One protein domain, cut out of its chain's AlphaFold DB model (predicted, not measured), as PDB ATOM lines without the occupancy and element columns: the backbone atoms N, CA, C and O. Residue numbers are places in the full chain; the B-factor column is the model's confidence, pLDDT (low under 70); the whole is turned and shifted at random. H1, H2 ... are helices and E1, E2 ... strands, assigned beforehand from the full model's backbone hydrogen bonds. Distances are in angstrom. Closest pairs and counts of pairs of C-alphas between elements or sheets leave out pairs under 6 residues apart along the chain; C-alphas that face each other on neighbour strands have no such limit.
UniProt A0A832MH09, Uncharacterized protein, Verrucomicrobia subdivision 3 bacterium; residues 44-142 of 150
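This is residues 44 to 142 of the 150 residues of an uncharacterized protein of Verrucomicrobia subdivision 3 bacterium (UniProt A0A832MH09). Two small antiparallel sheets stand apart, a hairpin of two strands (E1, E2) with a long loop and a sheet of three strands (E3, E4, E5), and one long helix, H1, sticks out far from both. Residues 114 to 142, of which 119 to 142 belong to H1, stand free. The printed part has 99 residues, with five named strands and then one named helix, in the order E1 E2 E3 E4 E5 H1; the larger sheet has the order E3 E4 E5, and the class is mixed, helices and strands. The whole is extended, with a radius of gyration of the C-alphas of 20.8 A and spans of 61 by 44 by 27 A.

E1 is residues 51 to 55, from C-alpha 51 at (-31.218, -46.161, 5.779), and E2 is residues 68 to 72. E3 is residues 83 to 86. E4, residues 93 to 100, and E5, residues 103 to 110, each measure 23.0 A. H1, residues 119 to 142, measures 35.2 A and ends at C-alpha 142 at (-80.781, -43.304, -2.643).

Residues 44 to 45 pair antiparallel with residues 51 to 52 of E1. The hairpin E1 and E2 has N 53 and O 70 at 3.0 A. E2 and E3 are apart. E3, E4 and E5 form a meander, each strand the antiparallel neighbour of the one before, with N 95 and O 85 at 2.8 A and N 96 and O 107 at 2.9 A. H1 is not on this sheet; 19 of its 20 O i to N i+4 pairs are within hydrogen-bond range.

The C-alphas farthest apart, of Arg 101 and Leu 142, are 61.7 A apart. The printed part has no cut. The link from E1 to E2, 12 residues, is long. Residues 55 to 65, 113 to 117 and 138 to 142 have pLDDT under 70.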
ATOM      1  N   ILE A  44     -29.407 -40.776   3.925       81.75
ATOM      2  CA  ILE A  44     -28.143 -41.495   3.754       81.75
ATOM      3  C   ILE A  44     -28.434 -42.993   3.691       81.75
ATOM      4  O   ILE A  44     -29.003 -43.574   4.616       81.75
ATOM      5  N   VAL A  45     -28.016 -43.630   2.595       79.50
ATOM      6  CA  VAL A  45     -28.092 -45.086   2.413       79.50
ATOM      7  C   VAL A  45     -26.704 -45.687   2.622       79.50
ATOM      8  O   VAL A  45     -25.789 -45.503   1.814       79.50
ATOM      9  N   HIS A  46     -26.534 -46.417   3.720       80.31
ATOM     10  CA  HIS A  46     -25.256 -47.009   4.106       80.31
ATOM     11  C   HIS A  46     -24.924 -48.269   3.285       80.31
ATOM     12  O   HIS A  46     -25.776 -48.875   2.632       80.31
ATOM     13  N   SER A  47     -23.652 -48.683   3.281       73.94
ATOM     14  CA  SER A  47     -23.178 -49.910   2.605       73.94
ATOM     15  C   SER A  47     -23.779 -51.193   3.175       73.94
ATOM     16  O   SER A  47     -24.012 -52.134   2.430       73.94
ATOM     17  N   ASN A  48     -24.120 -51.216   4.458       76.31
ATOM     18  CA  ASN A  48     -24.833 -52.324   5.101       76.31
ATOM     19  C   ASN A  48     -26.353 -52.319   4.822       76.31
ATOM     20  O   ASN A  48     -27.094 -53.079   5.439       76.31
ATOM     21  N   GLY A  49     -26.832 -51.425   3.947       72.25
ATOM     22  CA  GLY A  49     -28.243 -51.311   3.577       72.25
ATOM     23  C   GLY A  49     -29.139 -50.662   4.638       72.25
ATOM     24  O   GLY A  49     -30.355 -50.591   4.447       72.25
ATOM     25  N   VAL A  50     -28.555 -50.163   5.732       82.25
ATOM     26  CA  VAL A  50     -29.253 -49.309   6.697       82.25
ATOM     27  C   VAL A  50     -29.562 -47.966   6.042       82.25
ATOM     28  O   VAL A  50     -28.708 -47.380   5.369       82.25
ATOM     29  N   ILE A  51     -30.784 -47.479   6.247       79.12
ATOM     30  CA  ILE A  51     -31.218 -46.161   5.779       79.12
ATOM     31  C   ILE A  51     -31.346 -45.248   6.991       79.12
ATOM     32  O   ILE A  51     -32.060 -45.573   7.941       79.12
ATOM     33  N   THR A  52     -30.666 -44.109   6.931       83.88
ATOM     34  CA  THR A  52     -30.675 -43.099   7.985       83.88
ATOM     35  C   THR A  52     -31.283 -41.817   7.434       83.88
ATOM     36  O   THR A  52     -30.806 -41.274   6.435       83.88
ATOM     37  N   ALA A  53     -32.340 -41.333   8.082       79.31
ATOM     38  CA  ALA A  53     -32.991 -40.075   7.743       79.31
ATOM     39  C   ALA A  53     -32.976 -39.144   8.957       79.31
ATOM     40  O   ALA A  53     -33.456 -39.497  10.038       79.31
ATOM     41  N   THR A  54     -32.426 -37.944   8.779       77.88
ATOM     42  CA  THR A  54     -32.495 -36.897   9.800       77.88
ATOM     43  C   THR A  54     -33.833 -36.183   9.671       77.88
ATOM     44  O   THR A  54     -34.129 -35.556   8.656       77.88
ATOM     45  N   LEU A  55     -34.652 -36.306  10.708       69.75
ATOM     46  CA  LEU A  55     -35.965 -35.694  10.813       69.75
ATOM     47  C   LEU A  55     -35.847 -34.465  11.711       69.75
ATOM     48  O   LEU A  55     -35.703 -34.574  12.935       69.75
ATOM     49  N   THR A  56     -35.929 -33.291  11.097       65.88
ATOM     50  CA  THR A  56     -36.062 -32.027  11.821       65.88
ATOM     51  C   THR A  56     -37.545 -31.738  11.973       65.88
ATOM     52  O   THR A  56     -38.226 -31.394  11.008       65.88
ATOM     53  N   ARG A  57     -38.079 -31.926  13.182       61.06
ATOM     54  CA  ARG A  57     -39.488 -31.639  13.457       61.06
ATOM     55  C   ARG A  57     -39.664 -30.135  13.658       61.06
ATOM     56  O   ARG A  57     -39.379 -29.618  14.736       61.06
ATOM     57  N   THR A  58     -40.155 -29.439  12.642       57.44
ATOM     58  CA  THR A  58     -40.609 -28.050  12.760       57.44
ATOM     59  C   THR A  58     -42.029 -28.040  13.319       57.44
ATOM     60  O   THR A  58     -43.007 -28.035  12.578       57.44
ATOM     61  N   ASN A  59     -42.166 -28.093  14.645       58.44
ATOM     62  CA  ASN A  59     -43.432 -27.721  15.274       58.44
ATOM     63  C   ASN A  59     -43.528 -26.185  15.270       58.44
ATOM     64  O   ASN A  59     -42.574 -25.511  15.655       58.44
ATOM     65  N   SER A  60     -44.676 -25.640  14.868       55.84
ATOM     66  CA  SER A  60     -44.949 -24.201  14.693       55.84
ATOM     67  C   SER A  60     -44.935 -23.362  15.985       55.84
ATOM     68  O   SER A  60     -45.261 -22.180  15.960       55.84
ATOM     69  N   SER A  61     -44.522 -23.931  17.122       57.72
ATOM     70  CA  SER A  61     -44.384 -23.232  18.403       57.72
ATOM     71  C   SER A  61     -42.912 -23.173  18.846       57.72
ATOM     72  O   SER A  61     -42.446 -23.995  19.629       57.72
ATOM     73  N   GLN A  62     -42.180 -22.203  18.291       54.50
ATOM     74  CA  GLN A  62     -41.054 -21.450  18.881       54.50
ATOM     75  C   GLN A  62     -39.876 -22.148  19.603       54.50
ATOM     76  O   GLN A  62     -39.092 -21.465  20.259       54.50
ATOM     77  N   THR A  63     -39.610 -23.444  19.447       62.00
ATOM     78  CA  THR A  63     -38.281 -23.978  19.822       62.00
ATOM     79  C   THR A  63     -37.778 -24.976  18.783       62.00
ATOM     80  O   THR A  63     -38.472 -25.964  18.531       62.00
ATOM     81  N   PRO A  64     -36.602 -24.757  18.155       62.34
ATOM     82  CA  PRO A  64     -36.024 -25.732  17.239       62.34
ATOM     83  C   PRO A  64     -35.764 -27.029  18.010       62.34
ATOM     84  O   PRO A  64     -34.904 -27.096  18.888       62.34
ATOM     85  N   GLY A  65     -36.571 -28.050  17.723       66.94
ATOM     86  CA  GLY A  65     -36.434 -29.360  18.342       66.94
ATOM     87  C   GLY A  65     -35.084 -29.980  17.993       66.94
ATOM     88  O   GLY A  65     -34.573 -29.806  16.886       66.94
ATOM     89  N   LYS A  66     -34.504 -30.732  18.937       76.06
ATOM     90  CA  LYS A  66     -33.302 -31.535  18.686       76.06
ATOM     91  C   LYS A  66     -33.560 -32.436  17.465       76.06
ATOM     92  O   LYS A  66     -34.578 -33.136  17.471       76.06
ATOM     93  N   PRO A  67     -32.688 -32.439  16.438       75.69
ATOM     94  CA  PRO A  67     -32.878 -33.292  15.272       75.69
ATOM     95  C   PRO A  67     -32.958 -34.750  15.725       75.69
ATOM     96  O   PRO A  67     -32.104 -35.229  16.477       75.69
ATOM     97  N   SER A  68     -34.012 -35.442  15.299       76.88
ATOM     98  CA  SER A  68     -34.186 -36.869  15.560       76.88
ATOM     99  C   SER A  68     -33.685 -37.654  14.358       76.88
ATOM    100  O   SER A  68     -34.022 -37.328  13.224       76.88
ATOM    101  N   VAL A  69     -32.861 -38.670  14.588       81.81
ATOM    102  CA  VAL A  69     -32.355 -39.537  13.521       81.81
ATOM    103  C   VAL A  69     -33.174 -40.820  13.536       81.81
ATOM    104  O   VAL A  69     -33.177 -41.535  14.538       81.81
ATOM    105  N   ALA A  70     -33.885 -41.097  12.444       76.25
ATOM    106  CA  ALA A  70     -34.557 -42.373  12.248       76.25
ATOM    107  C   ALA A  70     -33.636 -43.321  11.477       76.25
ATOM    108  O   ALA A  70     -33.165 -42.992  10.384       76.25
ATOM    109  N   THR A  71     -33.409 -44.499  12.054       81.75
ATOM    110  CA  THR A  71     -32.563 -45.549  11.485       81.75
ATOM    111  C   THR A  71     -33.422 -46.763  11.166       81.75
ATOM    112  O   THR A  71     -34.073 -47.316  12.051       81.75
ATOM    113  N   PHE A  72     -33.393 -47.203   9.913       75.19
ATOM    114  CA  PHE A  72     -34.150 -48.357   9.440       75.19
ATOM    115  C   PHE A  72     -33.193 -49.487   9.054       75.19
ATOM    116  O   PHE A  72     -32.360 -49.329   8.159       75.19
ATOM    117  N   GLY A  73     -33.305 -50.626   9.742       78.94
ATOM    118  CA  GLY A  73     -32.538 -51.841   9.464       78.94
ATOM    119  C   GLY A  73     -33.416 -52.921   8.837       78.94
ATOM    120  O   GLY A  73     -34.449 -53.273   9.395       78.94
ATOM    121  N   PHE A  74     -32.988 -53.471   7.698       75.94
ATOM    122  CA  PHE A  74     -33.753 -54.461   6.921       75.94
ATOM    123  C   PHE A  74     -33.185 -55.889   7.004       75.94
ATOM    124  O   PHE A  74     -33.568 -56.750   6.219       75.94
ATOM    125  N   GLY A  75     -32.240 -56.146   7.916       80.38
ATOM    126  CA  GLY A  75     -31.603 -57.464   8.047       80.38
ATOM    127  C   GLY A  75     -30.771 -57.875   6.825       80.38
ATOM    128  O   GLY A  75     -30.649 -59.062   6.532       80.38
ATOM    129  N   LEU A  76     -30.231 -56.900   6.088       84.00
ATOM    130  CA  LEU A  76     -29.394 -57.150   4.916       84.00
ATOM    131  C   LEU A  76     -28.029 -57.731   5.328       84.00
ATOM    132  O   LEU A  76     -27.584 -57.507   6.459       84.00
ATOM    133  N   PRO A  77     -27.356 -58.484   4.435       85.94
ATOM    134  CA  PRO A  77     -26.044 -59.042   4.734       85.94
ATOM    135  C   PRO A  77     -25.053 -57.956   5.189       85.94
ATOM    136  O   PRO A  77     -25.052 -56.860   4.628       85.94
ATOM    137  N   PRO A  78     -24.162 -58.250   6.154       83.25
ATOM    138  CA  PRO A  78     -23.179 -57.277   6.640       83.25
ATOM    139  C   PRO A  78     -22.094 -56.950   5.599       83.25
ATOM    140  O   PRO A  78     -21.361 -55.976   5.751       83.25
ATOM    141  N   ALA A  79     -21.974 -57.771   4.551       87.31
ATOM    142  CA  ALA A  79     -21.071 -57.530   3.437       87.31
ATOM    143  C   ALA A  79     -21.530 -56.320   2.597       87.31
ATOM    144  O   ALA A  79     -22.734 -56.078   2.470       87.31
ATOM    145  N   PRO A  80     -20.598 -55.572   1.982       88.12
ATOM    146  CA  PRO A  80     -20.962 -54.502   1.062       88.12
ATOM    147  C   PRO A  80     -21.724 -55.053  -0.159       88.12
ATOM    148  O   PRO A  80     -21.552 -56.220  -0.526       88.12
ATOM    149  N   PRO A  81     -22.563 -54.231  -0.810       93.00
ATOM    150  CA  PRO A  81     -23.327 -54.657  -1.969       93.00
ATOM    151  C   PRO A  81     -22.415 -54.949  -3.151       93.00
ATOM    152  O   PRO A  81     -21.438 -54.242  -3.387       93.00
ATOM    153  N   GLN A  82     -22.791 -55.952  -3.941       94.50
ATOM    154  CA  GLN A  82     -22.120 -56.266  -5.201       94.50
ATOM    155  C   GLN A  82     -22.363 -55.179  -6.246       94.50
ATOM    156  O   GLN A  82     -21.479 -54.864  -7.040       94.50
ATOM    157  N   ARG A  83     -23.584 -54.633  -6.285       94.69
ATOM    158  CA  ARG A  83     -23.984 -53.674  -7.314       94.69
ATOM    159  C   ARG A  83     -24.970 -52.652  -6.769       94.69
ATOM    160  O   ARG A  83     -25.873 -52.992  -6.007       94.69
ATOM    161  N   ARG A  84     -24.805 -51.409  -7.218       92.25
ATOM    162  CA  ARG A  84     -25.745 -50.297  -7.046       92.25
ATOM    163  C   ARG A  84     -26.024 -49.680  -8.404       92.25
ATOM    164  O   ARG A  84     -25.089 -49.498  -9.180       92.25
ATOM    165  N   TRP A  85     -27.283 -49.389  -8.694       93.12
ATOM    166  CA  TRP A  85     -27.668 -48.694  -9.918       93.12
ATOM    167  C   TRP A  85     -28.980 -47.935  -9.714       93.12
ATOM    168  O   TRP A  85     -29.766 -48.269  -8.826       93.12
ATOM    169  N   MET A  86     -29.192 -46.900 -10.521       89.88
ATOM    170  CA  MET A  86     -30.490 -46.244 -10.655       89.88
ATOM    171  C   MET A  86     -31.168 -46.786 -11.912       89.88
ATOM    172  O   MET A  86     -30.506 -46.946 -12.935       89.88
ATOM    173  N   ASP A  87     -32.447 -47.149 -11.805       85.00
ATOM    174  CA  ASP A  87     -33.198 -47.763 -12.912       85.00
ATOM    175  C   ASP A  87     -33.586 -46.755 -14.001       85.00
ATOM    176  O   ASP A  87     -33.703 -47.135 -15.162       85.00
ATOM    177  N   ASP A  88     -33.810 -45.494 -13.629       79.06
ATOM    178  CA  ASP A  88     -34.277 -44.456 -14.544       79.06
ATOM    179  C   ASP A  88     -33.791 -43.076 -14.073       79.06
ATOM    180  O   ASP A  88     -33.646 -42.836 -12.873       79.06
ATOM    181  N   GLU A  89     -33.557 -42.156 -15.007       72.75
ATOM    182  CA  GLU A  89     -33.255 -40.753 -14.684       72.75
ATOM    183  C   GLU A  89     -34.515 -40.004 -14.235       72.75
ATOM    184  O   GLU A  89     -34.437 -39.020 -13.500       72.75
ATOM    185  N   LYS A  90     -35.693 -40.476 -14.661       75.50
ATOM    186  CA  LYS A  90     -36.972 -39.804 -14.395       75.50
ATOM    187  C   LYS A  90     -37.516 -40.063 -12.999       75.50
ATOM    188  O   LYS A  90     -38.184 -39.198 -12.435       75.50
ATOM    189  N   LEU A  91     -37.271 -41.251 -12.452       75.50
ATOM    190  CA  LEU A  91     -37.723 -41.637 -11.120       75.50
ATOM    191  C   LEU A  91     -36.506 -41.997 -10.274       75.50
ATOM    192  O   LEU A  91     -35.740 -42.861 -10.697       75.50
ATOM    193  N   PRO A  92     -36.328 -41.424  -9.069       81.38
ATOM    194  CA  PRO A  92     -35.141 -41.685  -8.263       81.38
ATOM    195  C   PRO A  92     -35.270 -43.041  -7.546       81.38
ATOM    196  O   PRO A  92     -35.432 -43.131  -6.326       81.38
ATOM    197  N   VAL A  93     -35.257 -44.124  -8.324       87.62
ATOM    198  CA  VAL A  93     -35.315 -45.506  -7.847       87.62
ATOM    199  C   VAL A  93     -33.891 -46.031  -7.744       87.62
ATOM    200  O   VAL A  93     -33.263 -46.379  -8.743       87.62
ATOM    201  N   LEU A  94     -33.382 -46.099  -6.516       87.19
ATOM    202  CA  LEU A  94     -32.090 -46.691  -6.206       87.19
ATOM    203  C   LEU A  94     -32.260 -48.190  -5.961       87.19
ATOM    204  O   LEU A  94     -32.952 -48.609  -5.028       87.19
ATOM    205  N   ARG A  95     -31.574 -49.007  -6.755       92.25
ATOM    206  CA  ARG A  95     -31.476 -50.449  -6.536       92.25
ATOM    207  C   ARG A  95     -30.108 -50.827  -6.011       92.25
ATOM    208  O   ARG A  95     -29.076 -50.360  -6.495       92.25
ATOM    209  N   THR A  96     -30.112 -51.716  -5.027       92.69
ATOM    210  CA  THR A  96     -28.896 -52.289  -4.460       92.69
ATOM    211  C   THR A  96     -29.021 -53.804  -4.381       92.69
ATOM    212  O   THR A  96     -30.062 -54.326  -3.983       92.69
ATOM    213  N   GLN A  97     -27.961 -54.510  -4.771       94.00
ATOM    214  CA  GLN A  97     -27.903 -55.967  -4.800       94.00
ATOM    215  C   GLN A  97     -26.778 -56.497  -3.910       94.00
ATOM    216  O   GLN A  97     -25.643 -56.021  -3.972       94.00
ATOM    217  N   TRP A  98     -27.086 -57.559  -3.168       93.12
ATOM    218  CA  TRP A  98     -26.131 -58.381  -2.433       93.12
ATOM    219  C   TRP A  98     -26.262 -59.841  -2.849       93.12
ATOM    220  O   TRP A  98     -27.315 -60.290  -3.303       93.12
ATOM    221  N   GLU A  99     -25.203 -60.599  -2.608       92.12
ATOM    222  CA  GLU A  99     -25.233 -62.053  -2.639       92.12
ATOM    223  C   GLU A  99     -24.540 -62.563  -1.384       92.12
ATOM    224  O   GLU A  99     -23.421 -62.155  -1.069       92.12
ATOM    225  N   TRP A 100     -25.213 -63.430  -0.637       90.25
ATOM    226  CA  TRP A 100     -24.652 -64.013   0.570       90.25
ATOM    227  C   TRP A 100     -25.068 -65.472   0.679       90.25
ATOM    228  O   TRP A 100     -26.250 -65.796   0.617       90.25
ATOM    229  N   ARG A 101     -24.073 -66.360   0.810       91.94
ATOM    230  CA  ARG A 101     -24.269 -67.819   0.887       91.94
ATOM    231  C   ARG A 101     -25.133 -68.380  -0.261       91.94
ATOM    232  O   ARG A 101     -25.965 -69.250  -0.040       91.94
ATOM    233  N   GLY A 102     -24.950 -67.861  -1.478       90.88
ATOM    234  CA  GLY A 102     -25.708 -68.272  -2.669       90.88
ATOM    235  C   GLY A 102     -27.133 -67.710  -2.759       90.88
ATOM    236  O   GLY A 102     -27.849 -68.025  -3.707       90.88
ATOM    237  N   VAL A 103     -27.556 -66.865  -1.811       88.38
ATOM    238  CA  VAL A 103     -28.846 -66.160  -1.845       88.38
ATOM    239  C   VAL A 103     -28.632 -64.730  -2.328       88.38
ATOM    240  O   VAL A 103     -27.767 -64.018  -1.814       88.38
ATOM    241  N   ARG A 104     -29.433 -64.293  -3.305       92.81
ATOM    242  CA  ARG A 104     -29.399 -62.928  -3.842       92.81
ATOM    243  C   ARG A 104     -30.451 -62.054  -3.158       92.81
ATOM    244  O   ARG A 104     -31.633 -62.384  -3.185       92.81
ATOM    245  N   TYR A 105     -30.019 -60.923  -2.610       88.25
ATOM    246  CA  TYR A 105     -30.875 -59.921  -1.973       88.25
ATOM    247  C   TYR A 105     -30.935 -58.675  -2.852       88.25
ATOM    248  O   TYR A 105     -29.905 -58.232  -3.364       88.25
ATOM    249  N   ILE A 106     -32.126 -58.099  -3.016       90.00
ATOM    250  CA  ILE A 106     -32.333 -56.864  -3.777       90.00
ATOM    251  C   ILE A 106     -33.124 -55.893  -2.905       90.00
ATOM    252  O   ILE A 106     -34.254 -56.182  -2.521       90.00
ATOM    253  N   GLN A 107     -32.536 -54.736  -2.614       87.75
ATOM    254  CA  GLN A 107     -33.222 -53.609  -1.990       87.75
ATOM    255  C   GLN A 107     -33.581 -52.605  -3.085       87.75
ATOM    256  O   GLN A 107     -32.708 -52.168  -3.836       87.75
ATOM    257  N   THR A 108     -34.859 -52.240  -3.168       89.44
ATOM    258  CA  THR A 108     -35.348 -51.183  -4.061       89.44
ATOM    259  C   THR A 108     -35.832 -50.032  -3.195       89.44
ATOM    260  O   THR A 108     -36.760 -50.203  -2.409       89.44
ATOM    261  N   VAL A 109     -35.180 -48.880  -3.311       84.31
ATOM    262  CA  VAL A 109     -35.513 -47.667  -2.566       84.31
ATOM    263  C   VAL A 109     -36.020 -46.636  -3.558       84.31
ATOM    264  O   VAL A 109     -35.281 -46.200  -4.437       84.31
ATOM    265  N   MET A 110     -37.280 -46.239  -3.417       84.06
ATOM    266  CA  MET A 110     -37.834 -45.115  -4.162       84.06
ATOM    267  C   MET A 110     -37.662 -43.854  -3.320       84.06
ATOM    268  O   MET A 110     -38.248 -43.735  -2.245       84.06
ATOM    269  N   LEU A 111     -36.840 -42.921  -3.795       73.88
ATOM    270  CA  LEU A 111     -36.672 -41.622  -3.158       73.88
ATOM    271  C   LEU A 111     -37.652 -40.651  -3.814       73.88
ATOM    272  O   LEU A 111     -37.380 -40.089  -4.869       73.88
ATOM    273  N   SER A 112     -38.813 -40.446  -3.203       70.38
ATOM    274  CA  SER A 112     -39.677 -39.326  -3.568       70.38
ATOM    275  C   SER A 112     -39.305 -38.122  -2.712       70.38
ATOM    276  O   SER A 112     -39.345 -38.209  -1.482       70.38
ATOM    277  N   ARG A 113     -39.008 -36.976  -3.336       64.12
ATOM    278  CA  ARG A 113     -39.169 -35.708  -2.616       64.12
ATOM    279  C   ARG A 113     -40.660 -35.592  -2.325       64.12
ATOM    280  O   ARG A 113     -41.459 -35.664  -3.258       64.12
ATOM    281  N   LEU A 114     -41.037 -35.452  -1.056       61.19
ATOM    282  CA  LEU A 114     -42.352 -34.897  -0.769       61.19
ATOM    283  C   LEU A 114     -42.339 -33.519  -1.428       61.19
ATOM    284  O   LEU A 114     -41.485 -32.700  -1.090       61.19
ATOM    285  N   ALA A 115     -43.186 -33.309  -2.433       59.22
ATOM    286  CA  ALA A 115     -43.374 -31.967  -2.950       59.22
ATOM    287  C   ALA A 115     -43.756 -31.085  -1.758       59.22
ATOM    288  O   ALA A 115     -44.606 -31.476  -0.952       59.22
ATOM    289  N   GLU A 116     -43.106 -29.932  -1.628       55.84
ATOM    290  CA  GLU A 116     -43.591 -28.862  -0.763       55.84
ATOM    291  C   GLU A 116     -44.901 -28.372  -1.386       55.84
ATOM    292  O   GLU A 116     -44.930 -27.444  -2.184       55.84
ATOM    293  N   MET A 117     -45.993 -29.085  -1.121       58.16
ATOM    294  CA  MET A 117     -47.312 -28.500  -1.265       58.16
ATOM    295  C   MET A 117     -47.500 -27.583  -0.071       58.16
ATOM    296  O   MET A 117     -47.265 -28.000   1.070       58.16
ATOM    297  N   GLU A 118     -47.927 -26.347  -0.326       71.69
ATOM    298  CA  GLU A 118     -48.394 -25.501   0.761       71.69
ATOM    299  C   GLU A 118     -49.442 -26.279   1.557       71.69
ATOM    300  O   GLU A 118     -50.298 -26.969   0.989       71.69
ATOM    301  N   PHE A 119     -49.354 -26.202   2.884       73.25
ATOM    302  CA  PHE A 119     -50.268 -26.909   3.778       73.25
ATOM    303  C   PHE A 119     -51.732 -26.670   3.383       73.25
ATOM    304  O   PHE A 119     -52.545 -27.590   3.422       73.25
ATOM    305  N   GLU A 120     -52.059 -25.456   2.944       77.06
ATOM    306  CA  GLU A 120     -53.371 -25.049   2.459       77.06
ATOM    307  C   GLU A 120     -53.822 -25.817   1.217       77.06
ATOM    308  O   GLU A 120     -55.001 -26.165   1.126       77.06
ATOM    309  N   ASP A 121     -52.919 -26.114   0.285       81.88
ATOM    310  CA  ASP A 121     -53.239 -26.866  -0.925       81.88
ATOM    311  C   ASP A 121     -53.471 -28.347  -0.612       81.88
ATOM    312  O   ASP A 121     -54.439 -28.933  -1.106       81.88
ATOM    313  N   GLU A 122     -52.671 -28.945   0.280       78.69
ATOM    314  CA  GLU A 122     -52.910 -30.323   0.733       78.69
ATOM    315  C   GLU A 122     -54.195 -30.411   1.564       78.69
ATOM    316  O   GLU A 122     -55.021 -31.301   1.354       78.69
ATOM    317  N   LEU A 123     -54.437 -29.444   2.453       80.81
ATOM    318  CA  LEU A 123     -55.671 -29.365   3.232       80.81
ATOM    319  C   LEU A 123     -56.893 -29.204   2.317       80.81
ATOM    320  O   LEU A 123     -57.930 -29.824   2.564       80.81
ATOM    321  N   ARG A 124     -56.787 -28.395   1.253       86.94
ATOM    322  CA  ARG A 124     -57.842 -28.238   0.243       86.94
ATOM    323  C   ARG A 124     -58.095 -29.561  -0.477       86.94
ATOM    324  O   ARG A 124     -59.250 -29.973  -0.563       86.94
ATOM    325  N   ARG A 125     -57.037 -30.261  -0.905       86.75
ATOM    326  CA  ARG A 125     -57.131 -31.572  -1.567       86.75
ATOM    327  C   ARG A 125     -57.821 -32.611  -0.684       86.75
ATOM    328  O   ARG A 125     -58.756 -33.268  -1.134       86.75
ATOM    329  N   VAL A 126     -57.412 -32.723   0.580       79.12
ATOM    330  CA  VAL A 126     -57.993 -33.680   1.538       79.12
ATOM    331  C   VAL A 126     -59.458 -33.349   1.830       79.12
ATOM    332  O   VAL A 126     -60.307 -34.241   1.812       79.12
ATOM    333  N   LYS A 127     -59.790 -32.067   2.041       89.50
ATOM    334  CA  LYS A 127     -61.184 -31.627   2.230       89.50
ATOM    335  C   LYS A 127     -62.055 -31.957   1.023       89.50
ATOM    336  O   LYS A 127     -63.199 -32.374   1.205       89.50
ATOM    337  N   GLN A 128     -61.533 -31.772  -0.187       89.75
ATOM    338  CA  GLN A 128     -62.252 -32.081  -1.416       89.75
ATOM    339  C   GLN A 128     -62.485 -33.587  -1.555       89.75
ATOM    340  O   GLN A 128     -63.632 -34.001  -1.694       89.75
ATOM    341  N   TYR A 129     -61.447 -34.401  -1.351       83.56
ATOM    342  CA  TYR A 129     -61.553 -35.862  -1.350       83.56
ATOM    343  C   TYR A 129     -62.614 -36.379  -0.360       83.56
ATOM    344  O   TYR A 129     -63.470 -37.184  -0.718       83.56
ATOM    345  N   TRP A 130     -62.632 -35.868   0.877       83.75
ATOM    346  CA  TRP A 130     -63.653 -36.249   1.866       83.75
ATOM    347  C   TRP A 130     -65.057 -35.737   1.535       83.75
ATOM    348  O   TRP A 130     -66.049 -36.348   1.938       83.75
ATOM    349  N   SER A 131     -65.161 -34.609   0.834       88.88
ATOM    350  CA  SER A 131     -66.450 -34.077   0.380       88.88
ATOM    351  C   SER A 131     -67.033 -34.914  -0.761       88.88
ATOM    352  O   SER A 131     -68.251 -35.086  -0.826       88.88
ATOM    353  N   ASP A 132     -66.177 -35.462  -1.621       85.12
ATOM    354  CA  ASP A 132     -66.565 -36.327  -2.736       85.12
ATOM    355  C   ASP A 132     -66.990 -37.722  -2.242       85.12
ATOM    356  O   ASP A 132     -68.092 -38.163  -2.567       85.12
ATOM    357  N   ASP A 133     -66.246 -38.340  -1.314       82.94
ATOM    358  CA  ASP A 133     -66.612 -39.642  -0.711       82.94
ATOM    359  C   ASP A 133     -67.986 -39.614  -0.003       82.94
ATOM    360  O   ASP A 133     -68.765 -40.572  -0.044       82.94
ATOM    361  N   ARG A 134     -68.349 -38.483   0.620       76.44
ATOM    362  CA  ARG A 134     -69.680 -38.316   1.232       76.44
ATOM    363  C   ARG A 134     -70.807 -38.202   0.207       76.44
ATOM    364  O   ARG A 134     -71.951 -38.510   0.555       76.44
ATOM    365  N   ARG A 135     -70.531 -37.728  -1.010       73.06
ATOM    366  CA  ARG A 135     -71.536 -37.630  -2.079       73.06
ATOM    367  C   ARG A 135     -71.837 -39.001  -2.671       73.06
ATOM    368  O   ARG A 135     -73.013 -39.331  -2.816       73.06
ATOM    369  N   ASP A 136     -70.816 -39.825  -2.872       71.88
ATOM    370  CA  ASP A 136     -70.975 -41.170  -3.440       71.88
ATOM    371  C   ASP A 136     -71.725 -42.129  -2.501       71.88
ATOM    372  O   ASP A 136     -72.523 -42.962  -2.936       71.88
ATOM    373  N   LYS A 137     -71.572 -41.959  -1.184       70.38
ATOM    374  CA  LYS A 137     -72.356 -42.720  -0.192       70.38
ATOM    375  C   LYS A 137     -73.831 -42.319  -0.144       70.38
ATOM    376  O   LYS A 137     -74.684 -43.141   0.177       70.38
ATOM    377  N   LYS A 138     -74.160 -41.063  -0.463       67.06
ATOM    378  CA  LYS A 138     -75.558 -40.615  -0.541       67.06
ATOM    379  C   LYS A 138     -76.228 -41.057  -1.836       67.06
ATOM    380  O   LYS A 138     -77.406 -41.390  -1.792       67.06
ATOM    381  N   SER A 139     -75.512 -41.070  -2.960       64.25
ATOM    382  CA  SER A 139     -76.077 -41.515  -4.241       64.25
ATOM    383  C   SER A 139     -76.403 -43.011  -4.225       64.25
ATOM    384  O   SER A 139     -77.481 -43.404  -4.661       64.25
ATOM    385  N   THR A 140     -75.533 -43.831  -3.633       63.94
ATOM    386  CA  THR A 140     -75.758 -45.278  -3.475       63.94
ATOM    387  C   THR A 140     -76.907 -45.598  -2.516       63.94
ATOM    388  O   THR A 140     -77.762 -46.410  -2.854       63.94
ATOM    389  N   ALA A 141     -77.018 -44.899  -1.380       63.00
ATOM    390  CA  ALA A 141     -78.139 -45.085  -0.451       63.00
ATOM    391  C   ALA A 141     -79.509 -44.709  -1.056       63.00
ATOM    392  O   ALA A 141     -80.530 -45.280  -0.677       63.00
ATOM    393  N   LEU A 142     -79.544 -43.760  -1.997       58.00
ATOM    394  CA  LEU A 142     -80.781 -43.304  -2.643       58.00
ATOM    395  C   LEU A 142     -81.248 -44.264  -3.753       58.00
ATOM    396  O   LEU A 142     -82.446 -44.369  -4.007       58.00
TER     397      LEU A 142